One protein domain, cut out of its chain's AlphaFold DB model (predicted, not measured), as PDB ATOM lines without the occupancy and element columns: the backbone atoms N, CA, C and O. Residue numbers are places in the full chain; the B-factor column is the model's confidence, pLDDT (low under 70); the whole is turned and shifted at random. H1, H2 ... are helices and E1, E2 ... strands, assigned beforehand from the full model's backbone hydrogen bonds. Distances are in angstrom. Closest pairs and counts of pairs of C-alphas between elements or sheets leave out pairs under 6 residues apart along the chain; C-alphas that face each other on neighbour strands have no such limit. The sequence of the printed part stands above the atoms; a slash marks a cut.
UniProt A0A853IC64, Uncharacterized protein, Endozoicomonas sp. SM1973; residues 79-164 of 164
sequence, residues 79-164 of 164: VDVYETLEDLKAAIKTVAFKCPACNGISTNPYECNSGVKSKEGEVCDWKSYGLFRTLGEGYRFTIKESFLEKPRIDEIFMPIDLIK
ATOM      1  N   VAL A  79     -15.737  41.934  31.974       97.00
ATOM      2  CA  VAL A  79     -17.101  41.415  31.814       97.00
ATOM      3  C   VAL A  79     -18.093  42.355  32.490       97.00
ATOM      4  O   VAL A  79     -18.017  42.600  33.704       97.00
ATOM      5  N   ASP A  80     -19.051  42.835  31.704       97.50
ATOM      6  CA  ASP A  80     -20.193  43.585  32.214       97.50
ATOM      7  C   ASP A  80     -21.262  42.638  32.765       97.50
ATOM      8  O   ASP A  80     -21.546  41.574  32.209       97.50
ATOM      9  N   VAL A  81     -21.857  43.025  33.890       97.94
ATOM     10  CA  VAL A  81     -22.914  42.257  34.552       97.94
ATOM     11  C   VAL A  81     -24.194  43.065  34.479       97.94
ATOM     12  O   VAL A  81     -24.267  44.170  35.013       97.94
ATOM     13  N   TYR A  82     -25.196  42.491  33.829       98.19
ATOM     14  CA  TYR A  82     -26.547  43.028  33.766       98.19
ATOM     15  C   TYR A  82     -27.419  42.292  34.774       98.19
ATOM     16  O   TYR A  82     -27.290  41.075  34.904       98.19
ATOM     17  N   GLU A  83     -28.295  42.991  35.497       97.88
ATOM     18  CA  GLU A  83     -29.229  42.303  36.398       97.88
ATOM     19  C   GLU A  83     -30.243  41.500  35.571       97.88
ATOM     20  O   GLU A  83     -30.426  40.309  35.832       97.88
ATOM     21  N   THR A  84     -30.795  42.116  34.518       97.81
ATOM     22  CA  THR A  84     -31.823  41.534  33.640       97.81
ATOM     23  C   THR A  84     -31.469  41.579  32.150       97.81
ATOM     24  O   THR A  84     -30.587  42.325  31.710       97.81
ATOM     25  N   LEU A  85     -32.183  40.797  31.331       96.12
ATOM     26  CA  LEU A  85     -32.105  40.897  29.867       96.12
ATOM     27  C   LEU A  85     -32.506  42.294  29.355       96.12
ATOM     28  O   LEU A  85     -31.977  42.768  28.346       96.12
ATOM     29  N   GLU A  86     -33.440  42.955  30.027       97.56
ATOM     30  CA  GLU A  86     -33.887  44.309  29.710       97.56
ATOM     31  C   GLU A  86     -32.767  45.332  29.924       97.56
ATOM     32  O   GLU A  86     -32.588  46.205  29.073       97.56
ATOM     33  N   ASP A  87     -31.961  45.184  30.981       98.06
ATOM     34  CA  ASP A  87     -30.808  46.058  31.239       98.06
ATOM     35  C   ASP A  87     -29.753  45.940  30.131       98.06
ATOM     36  O   ASP A  87     -29.236  46.951  29.653       98.06
ATOM     37  N   LEU A  88     -29.485  44.716  29.658       97.00
ATOM     38  CA  LEU A  88     -28.593  44.481  28.518       97.00
ATOM     39  C   LEU A  88     -29.113  45.179  27.253       97.00
ATOM     40  O   LEU A  88     -28.358  45.865  26.560       97.00
ATOM     41  N   LYS A  89     -30.408  45.027  26.945       95.38
ATOM     42  CA  LYS A  89     -31.041  45.681  25.784       95.38
ATOM     43  C   LYS A  89     -31.048  47.205  25.904       95.38
ATOM     44  O   LYS A  89     -31.001  47.894  24.893       95.38
ATOM     45  N   ALA A  90     -31.136  47.743  27.119       96.31
ATOM     46  CA  ALA A  90     -31.072  49.180  27.353       96.31
ATOM     47  C   ALA A  90     -29.650  49.739  27.167       96.31
ATOM     48  O   ALA A  90     -29.493  50.904  26.782       96.31
ATOM     49  N   ALA A  91     -28.627  48.922  27.432       96.56
ATOM     50  CA  ALA A  91     -27.227  49.290  27.270       96.56
ATOM     51  C   ALA A  91     -26.746  49.211  25.815       96.56
ATOM     52  O   ALA A  91     -26.096  50.145  25.351       96.56
ATOM     53  N   ILE A  92     -27.106  48.148  25.086       96.56
ATOM     54  CA  ILE A  92     -26.786  47.989  23.660       96.56
ATOM     55  C   ILE A  92     -27.930  48.569  22.827       96.56
ATOM     56  O   ILE A  92     -28.948  47.917  22.598       96.56
ATOM     57  N   LYS A  93     -27.768  49.806  22.355       94.75
ATOM     58  CA  LYS A  93     -28.808  50.556  21.625       94.75
ATOM     59  C   LYS A  93     -28.684  50.412  20.114       94.75
ATOM     60  O   LYS A  93     -29.571  50.837  19.373       94.75
ATOM     61  N   THR A  94     -27.578  49.845  19.654       95.75
ATOM     62  CA  THR A  94     -27.285  49.623  18.246       95.75
ATOM     63  C   THR A  94     -27.702  48.235  17.759       95.75
ATOM     64  O   THR A  94     -27.792  47.272  18.517       95.75
ATOM     65  N   VAL A  95     -27.887  48.127  16.445       95.56
ATOM     66  CA  VAL A  95     -27.976  46.854  15.711       95.56
ATOM     67  C   VAL A  95     -26.725  46.600  14.867       95.56
ATOM     68  O   VAL A  95     -26.745  45.761  13.976       95.56
ATOM     69  N   ALA A  96     -25.654  47.363  15.098       97.94
ATOM     70  CA  ALA A  96     -24.406  47.306  14.353       97.94
ATOM     71  C   ALA A  96     -23.247  46.862  15.254       97.94
ATOM     72  O   ALA A  96     -23.011  47.428  16.322       97.94
ATOM     73  N   PHE A  97     -22.496  45.870  14.789       98.44
ATOM     74  CA  PHE A  97     -21.439  45.209  15.546       98.44
ATOM     75  C   PHE A  97     -20.165  45.122  14.707       98.44
ATOM     76  O   PHE A  97     -20.201  44.699  13.550       98.44
ATOM     77  N   LYS A  98     -19.024  45.505  15.275       98.25
ATOM     78  CA  LYS A  98     -17.725  45.432  14.603       98.25
ATOM     79  C   LYS A  98     -17.234  43.982  14.587       98.25
ATOM     80  O   LYS A  98     -16.951  43.405  15.635       98.25
ATOM     81  N   CYS A  99     -17.107  43.400  13.395       97.75
ATOM     82  CA  CYS A  99     -16.503  42.083  13.216       97.75
ATOM     83  C   CYS A  99     -15.010  42.140  13.593       97.75
ATOM     84  O   CYS A  99     -14.282  42.956  13.023       97.75
ATOM     85  N   PRO A 100     -14.522  41.263  14.482       96.94
ATOM     86  CA  PRO A 100     -13.135  41.291  14.940       96.94
ATOM     87  C   PRO A 100     -12.139  40.814  13.874       96.94
ATOM     88  O   PRO A 100     -10.970  41.171  13.916       96.94
ATOM     89  N   ALA A 101     -12.585  40.015  12.901       96.06
ATOM     90  CA  ALA A 101     -11.704  39.479  11.864       96.06
ATOM     91  C   ALA A 101     -11.486  40.460  10.704       96.06
ATOM     92  O   ALA A 101     -10.364  40.627  10.233       96.06
ATOM     93  N   CYS A 102     -12.555  41.105  10.221       96.88
ATOM     94  CA  CYS A 102     -12.492  41.972   9.038       96.88
ATOM     95  C   CYS A 102     -12.723  43.460   9.327       96.88
ATOM     96  O   CYS A 102     -12.658  44.264   8.400       96.88
ATOM     97  N   ASN A 103     -13.019  43.839  10.576       96.69
ATOM     98  CA  ASN A 103     -13.429  45.189  10.995       96.69
ATOM     99  C   ASN A 103     -14.716  45.721  10.330       96.69
ATOM    100  O   ASN A 103     -15.099  46.866  10.563       96.69
ATOM    101  N   GLY A 104     -15.399  44.907   9.521       97.44
ATOM    102  CA  GLY A 104     -16.668  45.262   8.898       97.44
ATOM    103  C   GLY A 104     -17.804  45.369   9.912       97.44
ATOM    104  O   GLY A 104     -17.782  44.728  10.963       97.44
ATOM    105  N   ILE A 105     -18.824  46.155   9.572       98.25
ATOM    106  CA  ILE A 105     -20.012  46.318  10.408       98.25
ATOM    107  C   ILE A 105     -21.029  45.234  10.055       98.25
ATOM    108  O   ILE A 105     -21.548  45.193   8.942       98.25
ATOM    109  N   SER A 106     -21.275  44.342  11.006       98.00
ATOM    110  CA  SER A 106     -22.284  43.291  10.945       98.00
ATOM    111  C   SER A 106     -23.586  43.771  11.578       98.00
ATOM    112  O   SER A 106     -23.558  44.513  12.558       98.00
ATOM    113  N   THR A 107     -24.726  43.311  11.071       98.06
ATOM    114  CA  THR A 107     -26.021  43.443  11.765       98.06
ATOM    115  C   THR A 107     -26.348  42.242  12.647       98.06
ATOM    116  O   THR A 107     -27.309  42.267  13.413       98.06
ATOM    117  N   ASN A 108     -25.543  41.182  12.555       97.38
ATOM    118  CA  ASN A 108     -25.634  40.012  13.412       97.38
ATOM    119  C   ASN A 108     -24.481  40.043  14.445       97.38
ATOM    120  O   ASN A 108     -23.317  40.144  14.046       97.38
ATOM    121  N   PRO A 109     -24.777  39.947  15.757       97.25
ATOM    122  CA  PRO A 109     -23.765  40.013  16.815       97.25
ATOM    123  C   PRO A 109     -22.849  38.781  16.893       97.25
ATOM    124  O   PRO A 109     -21.817  38.838  17.560       97.25
ATOM    125  N   TYR A 110     -23.207  37.673  16.239       97.19
ATOM    126  CA  TYR A 110     -22.475  36.405  16.306       97.19
ATOM    127  C   TYR A 110     -21.812  36.000  14.989       97.19
ATOM    128  O   TYR A 110     -20.826  35.269  15.014       97.19
ATOM    129  N   GLU A 111     -22.337  36.430  13.843       97.75
ATOM    130  CA  GLU A 111     -21.845  36.016  12.523       97.75
ATOM    131  C   GLU A 111     -21.633  37.231  11.632       97.75
ATOM    132  O   GLU A 111     -22.480  38.121  11.570       97.75
ATOM    133  N   CYS A 112     -20.499  37.290  10.941       97.94
ATOM    134  CA  CYS A 112     -20.176  38.411  10.078       97.94
ATOM    135  C   CYS A 112     -21.047  38.371   8.823       97.94
ATOM    136  O   CYS A 112     -20.937  37.464   8.004       97.94
ATOM    137  N   ASN A 113     -21.869  39.404   8.643       97.88
ATOM    138  CA  ASN A 113     -22.621  39.641   7.411       97.88
ATOM    139  C   ASN A 113     -22.279  40.997   6.762       97.88
ATOM    140  O   ASN A 113     -23.059  41.530   5.978       97.88
ATOM    141  N   SER A 114     -21.095  41.544   7.068       97.44
ATOM    142  CA  SER A 114     -20.652  42.872   6.610       97.44
ATOM    143  C   SER A 114     -20.364  42.971   5.106       97.44
ATOM    144  O   SER A 114     -20.285  44.072   4.563       97.44
ATOM    145  N   GLY A 115     -20.148  41.840   4.427       97.50
ATOM    146  CA  GLY A 115     -19.790  41.797   3.005       97.50
ATOM    147  C   GLY A 115     -18.338  42.181   2.685       97.50
ATOM    148  O   GLY A 115     -17.972  42.209   1.509       97.50
ATOM    149  N   VAL A 116     -17.500  42.459   3.693       97.81
ATOM    150  CA  VAL A 116     -16.072  42.766   3.499       97.81
ATOM    151  C   VAL A 116     -15.358  41.570   2.870       97.81
ATOM    152  O   VAL A 116     -15.528  40.437   3.322       97.81
ATOM    153  N   LYS A 117     -14.547  41.834   1.841       97.25
ATOM    154  CA  LYS A 117     -13.764  40.821   1.128       97.25
ATOM    155  C   LYS A 117     -12.292  40.847   1.531       97.25
ATOM    156  O   LYS A 117     -11.738  41.922   1.764       97.25
ATOM    157  N   SER A 118     -11.663  39.676   1.572       92.25
ATOM    158  CA  SER A 118     -10.210  39.530   1.671       92.25
ATOM    159  C   SER A 118      -9.512  40.052   0.408       92.25
ATOM    160  O   SER A 118     -10.157  40.392  -0.591       92.25
ATOM    161  N   LYS A 119      -8.174  40.092   0.425       89.69
ATOM    162  CA  LYS A 119      -7.379  40.454  -0.764       89.69
ATOM    163  C   LYS A 119      -7.592  39.462  -1.910       89.69
ATOM    164  O   LYS A 119      -7.486  39.833  -3.074       89.69
ATOM    165  N   GLU A 120      -7.936  38.228  -1.569       92.19
ATOM    166  CA  GLU A 120      -8.210  37.106  -2.460       92.19
ATOM    167  C   GLU A 120      -9.668  37.101  -2.965       92.19
ATOM    168  O   GLU A 120     -10.028  36.291  -3.815       92.19
ATOM    169  N   GLY A 121     -10.507  38.032  -2.493       94.31
ATOM    170  CA  GLY A 121     -11.886  38.220  -2.950       94.31
ATOM    171  C   GLY A 121     -12.944  37.415  -2.188       94.31
ATOM    172  O   GLY A 121     -14.129  37.524  -2.520       94.31
ATOM    173  N   GLU A 122     -12.552  36.656  -1.165       95.94
ATOM    174  CA  GLU A 122     -13.458  35.868  -0.323       95.94
ATOM    175  C   GLU A 122     -14.193  36.765   0.677       95.94
ATOM    176  O   GLU A 122     -13.587  37.629   1.309       95.94
ATOM    177  N   VAL A 123     -15.507  36.584   0.821       97.44
ATOM    178  CA  VAL A 123     -16.318  37.355   1.778       97.44
ATOM    179  C   VAL A 123     -16.084  36.816   3.188       97.44
ATOM    180  O   VAL A 123     -16.160  35.613   3.405       97.44
ATOM    181  N   CYS A 124     -15.840  37.705   4.151       97.19
ATOM    182  CA  CYS A 124     -15.672  37.325   5.550       97.19
ATOM    183  C   CYS A 124     -16.961  36.722   6.129       97.19
ATOM    184  O   CYS A 124     -18.001  37.384   6.143       97.19
ATOM    185  N   ASP A 125     -16.849  35.514   6.680       95.44
ATOM    186  CA  ASP A 125     -17.921  34.730   7.302       95.44
ATOM    187  C   ASP A 125     -17.641  34.420   8.786       95.44
ATOM    188  O   ASP A 125     -18.168  33.454   9.344       95.44
ATOM    189  N   TRP A 126     -16.791  35.231   9.429       97.06
ATOM    190  CA  TRP A 126     -16.318  34.989  10.791       97.06
ATOM    191  C   TRP A 126     -17.464  34.811  11.790       97.06
ATOM    192  O   TRP A 126     -18.487  35.492  11.710       97.06
ATOM    193  N   LYS A 127     -17.257  33.941  12.780       96.62
ATOM    194  CA  LYS A 127     -18.236  33.601  13.815       96.62
ATOM    195  C   LYS A 127     -17.631  33.831  15.193       96.62
ATOM    196  O   LYS A 127     -16.516  33.389  15.456       96.62
ATOM    197  N   SER A 128     -18.365  34.497  16.086       94.19
ATOM    198  CA  SER A 128     -17.939  34.718  17.476       94.19
ATOM    199  C   SER A 128     -17.947  33.434  18.308       94.19
ATOM    200  O   SER A 128     -17.389  33.399  19.403       94.19
ATOM    201  N   TYR A 129     -18.557  32.368  17.791       89.12
ATOM    202  CA  TYR A 129     -18.507  31.034  18.361       89.12
ATOM    203  C   TYR A 129     -17.470  30.178  17.619       89.12
ATOM    204  O   TYR A 129     -17.441  30.122  16.393       89.12
ATOM    205  N   GLY A 130     -16.602  29.497  18.368       83.69
ATOM    206  CA  GLY A 130     -15.519  28.681  17.818       83.69
ATOM    207  C   GLY A 130     -14.232  28.821  18.622       83.69
ATOM    208  O   GLY A 130     -14.223  29.422  19.694       83.69
ATOM    209  N   LEU A 131     -13.137  28.264  18.098       84.19
ATOM    210  CA  LEU A 131     -11.848  28.223  18.796       84.19
ATOM    211  C   LEU A 131     -11.303  29.623  19.125       84.19
ATOM    212  O   LEU A 131     -10.794  29.842  20.217       84.19
ATOM    213  N   PHE A 132     -11.433  30.561  18.186       89.50
ATOM    214  CA  PHE A 132     -10.847  31.902  18.282       89.50
ATOM    215  C   PHE A 132     -11.835  32.993  18.711       89.50
ATOM    216  O   PHE A 132     -11.440  34.145  18.874       89.50
ATOM    217  N   ARG A 133     -13.108  32.629  18.895       92.31
ATOM    218  CA  ARG A 133     -14.192  33.507  19.345       92.31
ATOM    219  C   ARG A 133     -14.183  34.884  18.677       92.31
ATOM    220  O   ARG A 133     -14.336  34.984  17.463       92.31
ATOM    221  N   THR A 134     -13.992  35.949  19.451       95.44
ATOM    222  CA  THR A 134     -13.949  37.326  18.958       95.44
ATOM    223  C   THR A 134     -12.537  37.896  18.840       95.44
ATOM    224  O   THR A 134     -12.375  39.110  18.778       95.44
ATOM    225  N   LEU A 135     -11.506  37.044  18.826       94.81
ATOM    226  CA  LEU A 135     -10.095  37.451  18.743       94.81
ATOM    227  C   LEU A 135      -9.669  38.429  19.855       94.81
ATOM    228  O   LEU A 135      -8.714  39.179  19.692       94.81
ATOM    229  N   GLY A 136     -10.375  38.415  20.991       92.56
ATOM    230  CA  GLY A 136     -10.132  39.320  22.115       92.56
ATOM    231  C   GLY A 136     -10.715  40.727  21.952       92.56
ATOM    232  O   GLY A 136     -10.561  41.535  22.860       92.56
ATOM    233  N   GLU A 137     -11.404  41.024  20.844       94.25
ATOM    234  CA  GLU A 137     -12.034  42.333  20.598       94.25
ATOM    235  C   GLU A 137     -13.547  42.348  20.871       94.25
ATOM    236  O   GLU A 137     -14.206  43.364  20.661       94.25
ATOM    237  N   GLY A 138     -14.132  41.228  21.291       95.88
ATOM    238  CA  GLY A 138     -15.568  41.115  21.517       95.88
ATOM    239  C   GLY A 138     -16.052  41.764  22.801       95.88
ATOM    240  O   GLY A 138     -15.311  42.002  23.753       95.88
ATOM    241  N   TYR A 139     -17.357  41.993  22.830       97.50
ATOM    242  CA  TYR A 139     -18.061  42.433  24.014       97.50
ATOM    243  C   TYR A 139     -18.456  41.231  24.869       97.50
ATOM    244  O   TYR A 139     -19.109  40.305  24.382       97.50
ATOM    245  N   ARG A 140     -18.045  41.246  26.140       96.94
ATOM    246  CA  ARG A 140     -18.244  40.148  27.090       96.94
ATOM    247  C   ARG A 140     -19.200  40.580  28.189       96.94
ATOM    248  O   ARG A 140     -18.984  41.603  28.834       96.94
ATOM    249  N   PHE A 141     -20.227  39.778  28.430       97.50
ATOM    250  CA  PHE A 141     -21.231  40.086  29.441       97.50
ATOM    251  C   PHE A 141     -21.842  38.826  30.055       97.50
ATOM    252  O   PHE A 141     -21.672  37.707  29.566       97.50
ATOM    253  N   THR A 142     -22.591  39.005  31.136       97.69
ATOM    254  CA  THR A 142     -23.504  37.986  31.653       97.69
ATOM    255  C   THR A 142     -24.755  38.635  32.236       97.69
ATOM    256  O   THR A 142     -24.739  39.815  32.596       97.69
ATOM    257  N   ILE A 143     -25.845  37.872  32.301       97.75
ATOM    258  CA  ILE A 143     -27.121  38.313  32.866       97.75
ATOM    259  C   ILE A 143     -27.320  37.570  34.182       97.75
ATOM    260  O   ILE A 143     -27.476  36.348  34.201       97.75
ATOM    261  N   LYS A 144     -27.305  38.312  35.284       97.06
ATOM    262  CA  LYS A 144     -27.293  37.764  36.634       97.06
ATOM    263  C   LYS A 144     -28.544  36.947  36.927       97.06
ATOM    264  O   LYS A 144     -28.389  35.804  37.340       97.06
ATOM    265  N   GLU A 145     -29.748  37.446  36.622       96.44
ATOM    266  CA  GLU A 145     -31.012  36.748  36.932       96.44
ATOM    267  C   GLU A 145     -31.076  35.300  36.411       96.44
ATOM    268  O   GLU A 145     -31.682  34.443  37.050       96.44
ATOM    269  N   SER A 146     -30.407  35.009  35.288       96.25
ATOM    270  CA  SER A 146     -30.391  33.690  34.638       96.25
ATOM    271  C   SER A 146     -29.066  32.939  34.803       96.25
ATOM    272  O   SER A 146     -28.930  31.796  34.353       96.25
ATOM    273  N   PHE A 147     -28.080  33.532  35.482       97.50
ATOM    274  CA  PHE A 147     -26.733  32.974  35.577       97.50
ATOM    275  C   PHE A 147     -26.722  31.584  36.223       97.50
ATOM    276  O   PHE A 147     -26.049  30.681  35.736       97.50
ATOM    277  N   LEU A 148     -27.492  31.371  37.296       97.62
ATOM    278  CA  LEU A 148     -27.548  30.071  37.981       97.62
ATOM    279  C   LEU A 148     -28.281  28.983  37.177       97.62
ATOM    280  O   LEU A 148     -28.131  27.798  37.477       97.62
ATOM    281  N   GLU A 149     -29.061  29.349  36.160       96.50
ATOM    282  CA  GLU A 149     -29.686  28.389  35.244       96.50
ATOM    283  C   GLU A 149     -28.711  27.967  34.144       96.50
ATOM    284  O   GLU A 149     -28.665  26.798  33.750       96.50
ATOM    285  N   LYS A 150     -27.897  28.916  33.670       93.62
ATOM    286  CA  LYS A 150     -26.902  28.701  32.622       93.62
ATOM    287  C   LYS A 150     -25.603  29.450  32.951       93.62
ATOM    288  O   LYS A 150     -25.384  30.530  32.404       93.62
ATOM    289  N   PRO A 151     -24.720  28.872  33.790       95.25
ATOM    290  CA  PRO A 151     -23.496  29.539  34.238       95.25
ATOM    291  C   PRO A 151     -22.503  29.719  33.089       95.25
ATOM    292  O   PRO A 151     -21.668  28.854  32.819       95.25
ATOM    293  N   ARG A 152     -22.620  30.833  32.368       92.44
ATOM    294  CA  ARG A 152     -21.772  31.164  31.223       92.44
ATOM    295  C   ARG A 152     -21.539  32.662  31.120       92.44
ATOM    296  O   ARG A 152     -22.368  33.472  31.533       92.44
ATOM    297  N   ILE A 153     -20.421  32.995  30.493       95.12
ATOM    298  CA  ILE A 153     -20.134  34.344  30.017       95.12
ATOM    299  C   ILE A 153     -20.430  34.363  28.525       95.12
ATOM    300  O   ILE A 153     -19.925  33.519  27.779       95.12
ATOM    301  N   ASP A 154     -21.297  35.279  28.116       94.62
ATOM    302  CA  ASP A 154     -21.653  35.498  26.725       94.62
ATOM    303  C   ASP A 154     -20.645  36.460  26.080       94.62
ATOM    304  O   ASP A 154     -20.101  37.361  26.722       94.62
ATOM    305  N   GLU A 155     -20.358  36.222  24.803       95.81
ATOM    306  CA  GLU A 155     -19.361  36.962  24.036       95.81
ATOM    307  C   GLU A 155     -19.887  37.188  22.613       95.81
ATOM    308  O   GLU A 155     -20.235  36.240  21.900       95.81
ATOM    309  N   ILE A 156     -19.976  38.455  22.215       97.25
ATOM    310  CA  ILE A 156     -20.479  38.898  20.910       97.25
ATOM    311  C   ILE A 156     -19.477  39.835  20.239       97.25
ATOM    312  O   ILE A 156     -18.556  40.343  20.875       97.25
ATOM    313  N   PHE A 157     -19.651  40.094  18.947       98.19
ATOM    314  CA  PHE A 157     -18.952  41.191  18.276       98.19
ATOM    315  C   PHE A 157     -19.215  42.520  18.985       98.19
ATOM    316  O   PHE A 157     -20.316  42.748  19.482       98.19
ATOM    317  N   MET A 158     -18.210  43.394  19.026       98.00
ATOM    318  CA  MET A 158     -18.290  44.653  19.767       98.00
ATOM    319  C   MET A 158     -19.409  45.548  19.214       98.00
ATOM    320  O   MET A 158     -19.339  45.925  18.038       98.00
ATOM    321  N   PRO A 159     -20.429  45.912  20.012       98.25
ATOM    322  CA  PRO A 159     -21.421  46.898  19.608       98.25
ATOM    323  C   PRO A 159     -20.754  48.242  19.319       98.25
ATOM    324  O   PRO A 159     -19.928  48.712  20.101       98.25
ATOM    325  N   ILE A 160     -21.091  48.872  18.191       97.62
ATOM    326  CA  ILE A 160     -20.406  50.106  17.769       97.62
ATOM    327  C   ILE A 160     -20.607  51.282  18.733       97.62
ATOM    328  O   ILE A 160     -19.773  52.179  18.774       97.62
ATOM    329  N   ASP A 161     -21.698  51.287  19.495       96.38
ATOM    330  CA  ASP A 161     -22.030  52.309  20.490       96.38
ATOM    331  C   ASP A 161     -21.264  52.139  21.811       96.38
ATOM    332  O   ASP A 161     -21.271  53.052  22.635       96.38
ATOM    333  N   LEU A 162     -20.575  51.008  21.994       95.56
ATOM    334  CA  LEU A 162     -19.715  50.724  23.146       95.56
ATOM    335  C   LEU A 162     -18.214  50.859  22.832       95.56
ATOM    336  O   LEU A 162     -17.385  50.735  23.738       95.56
ATOM    337  N   ILE A 163     -17.845  51.126  21.575       91.94
ATOM    338  CA  ILE A 163     -16.457  51.413  21.189       91.94
ATOM    339  C   ILE A 163     -16.069  52.783  21.762       91.94
ATOM    340  O   ILE A 163     -16.730  53.782  21.483       91.94
ATOM    341  N   LYS A 164     -15.008  52.810  22.572       78.06
ATOM    342  CA  LYS A 164     -14.446  54.032  23.167       78.06
ATOM    343  C   LYS A 164     -13.501  54.757  22.218       78.06
ATOM    344  O   LYS A 164     -12.778  54.061  21.471       78.06
TER     345      LYS A 164
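Overview. This is residues 79 to 164 of the 164 residues of an uncharacterized protein of Endozoicomonas sp. SM1973 (UniProt A0A853IC64). There is little regular structure: a small three-stranded sheet with helix H1 over one face makes one end of an elongated body, and looped residues 92 to 138, with no named element, reach to the other end. The printed part has 86 residues, 22 in named elements, in the order E1 H1 E2 H2 E3; the sheet E1 E2 E3 and the class are mixed. It is compact, radius of gyration of the C-alphas 13.8 A, spanning 45 by 26 by 19 A.

Arrangement. E2, residues 139 to 143, is the inner strand. E1, residues 80 to 82, is parallel to it at 32 degrees, with N 82 and O 142 within hydrogen-bond range at 3.0 A. E3, residues 154 to 156, is antiparallel to E2 at 146 degrees, with N 139 and O 156 at 2.8 A. H1, residues 85 to 91, is on the sheet over E1, at a height of 8.2 A; their closest C-alphas, of Tyr 82 and Leu 88, are 5.8 A apart. E1, H1 and E2 form a strand-helix-strand unit, parallel neighbour strands with a helix between, its crossover right-handed. H2, residues 144 to 147, is not on the sheet. Every O i to N i+4 pair in H1 is within hydrogen-bond range; H2 is too short for one.

Along the chain. E1 begins at C-alpha 80 (-20.193, 43.585, 32.214); E3 ends at C-alpha 156 (-20.479, 38.898, 20.910). E2 is 13.3 A long, H1 10.0 A.

Size, cuts and confidence. The farthest C-alphas, of Glu 120 and Glu 145, are 45.5 A apart. The printed part has no cut; H1 to E2 is a long link of 47 residues. No printed residue is under 70 in pLDDT.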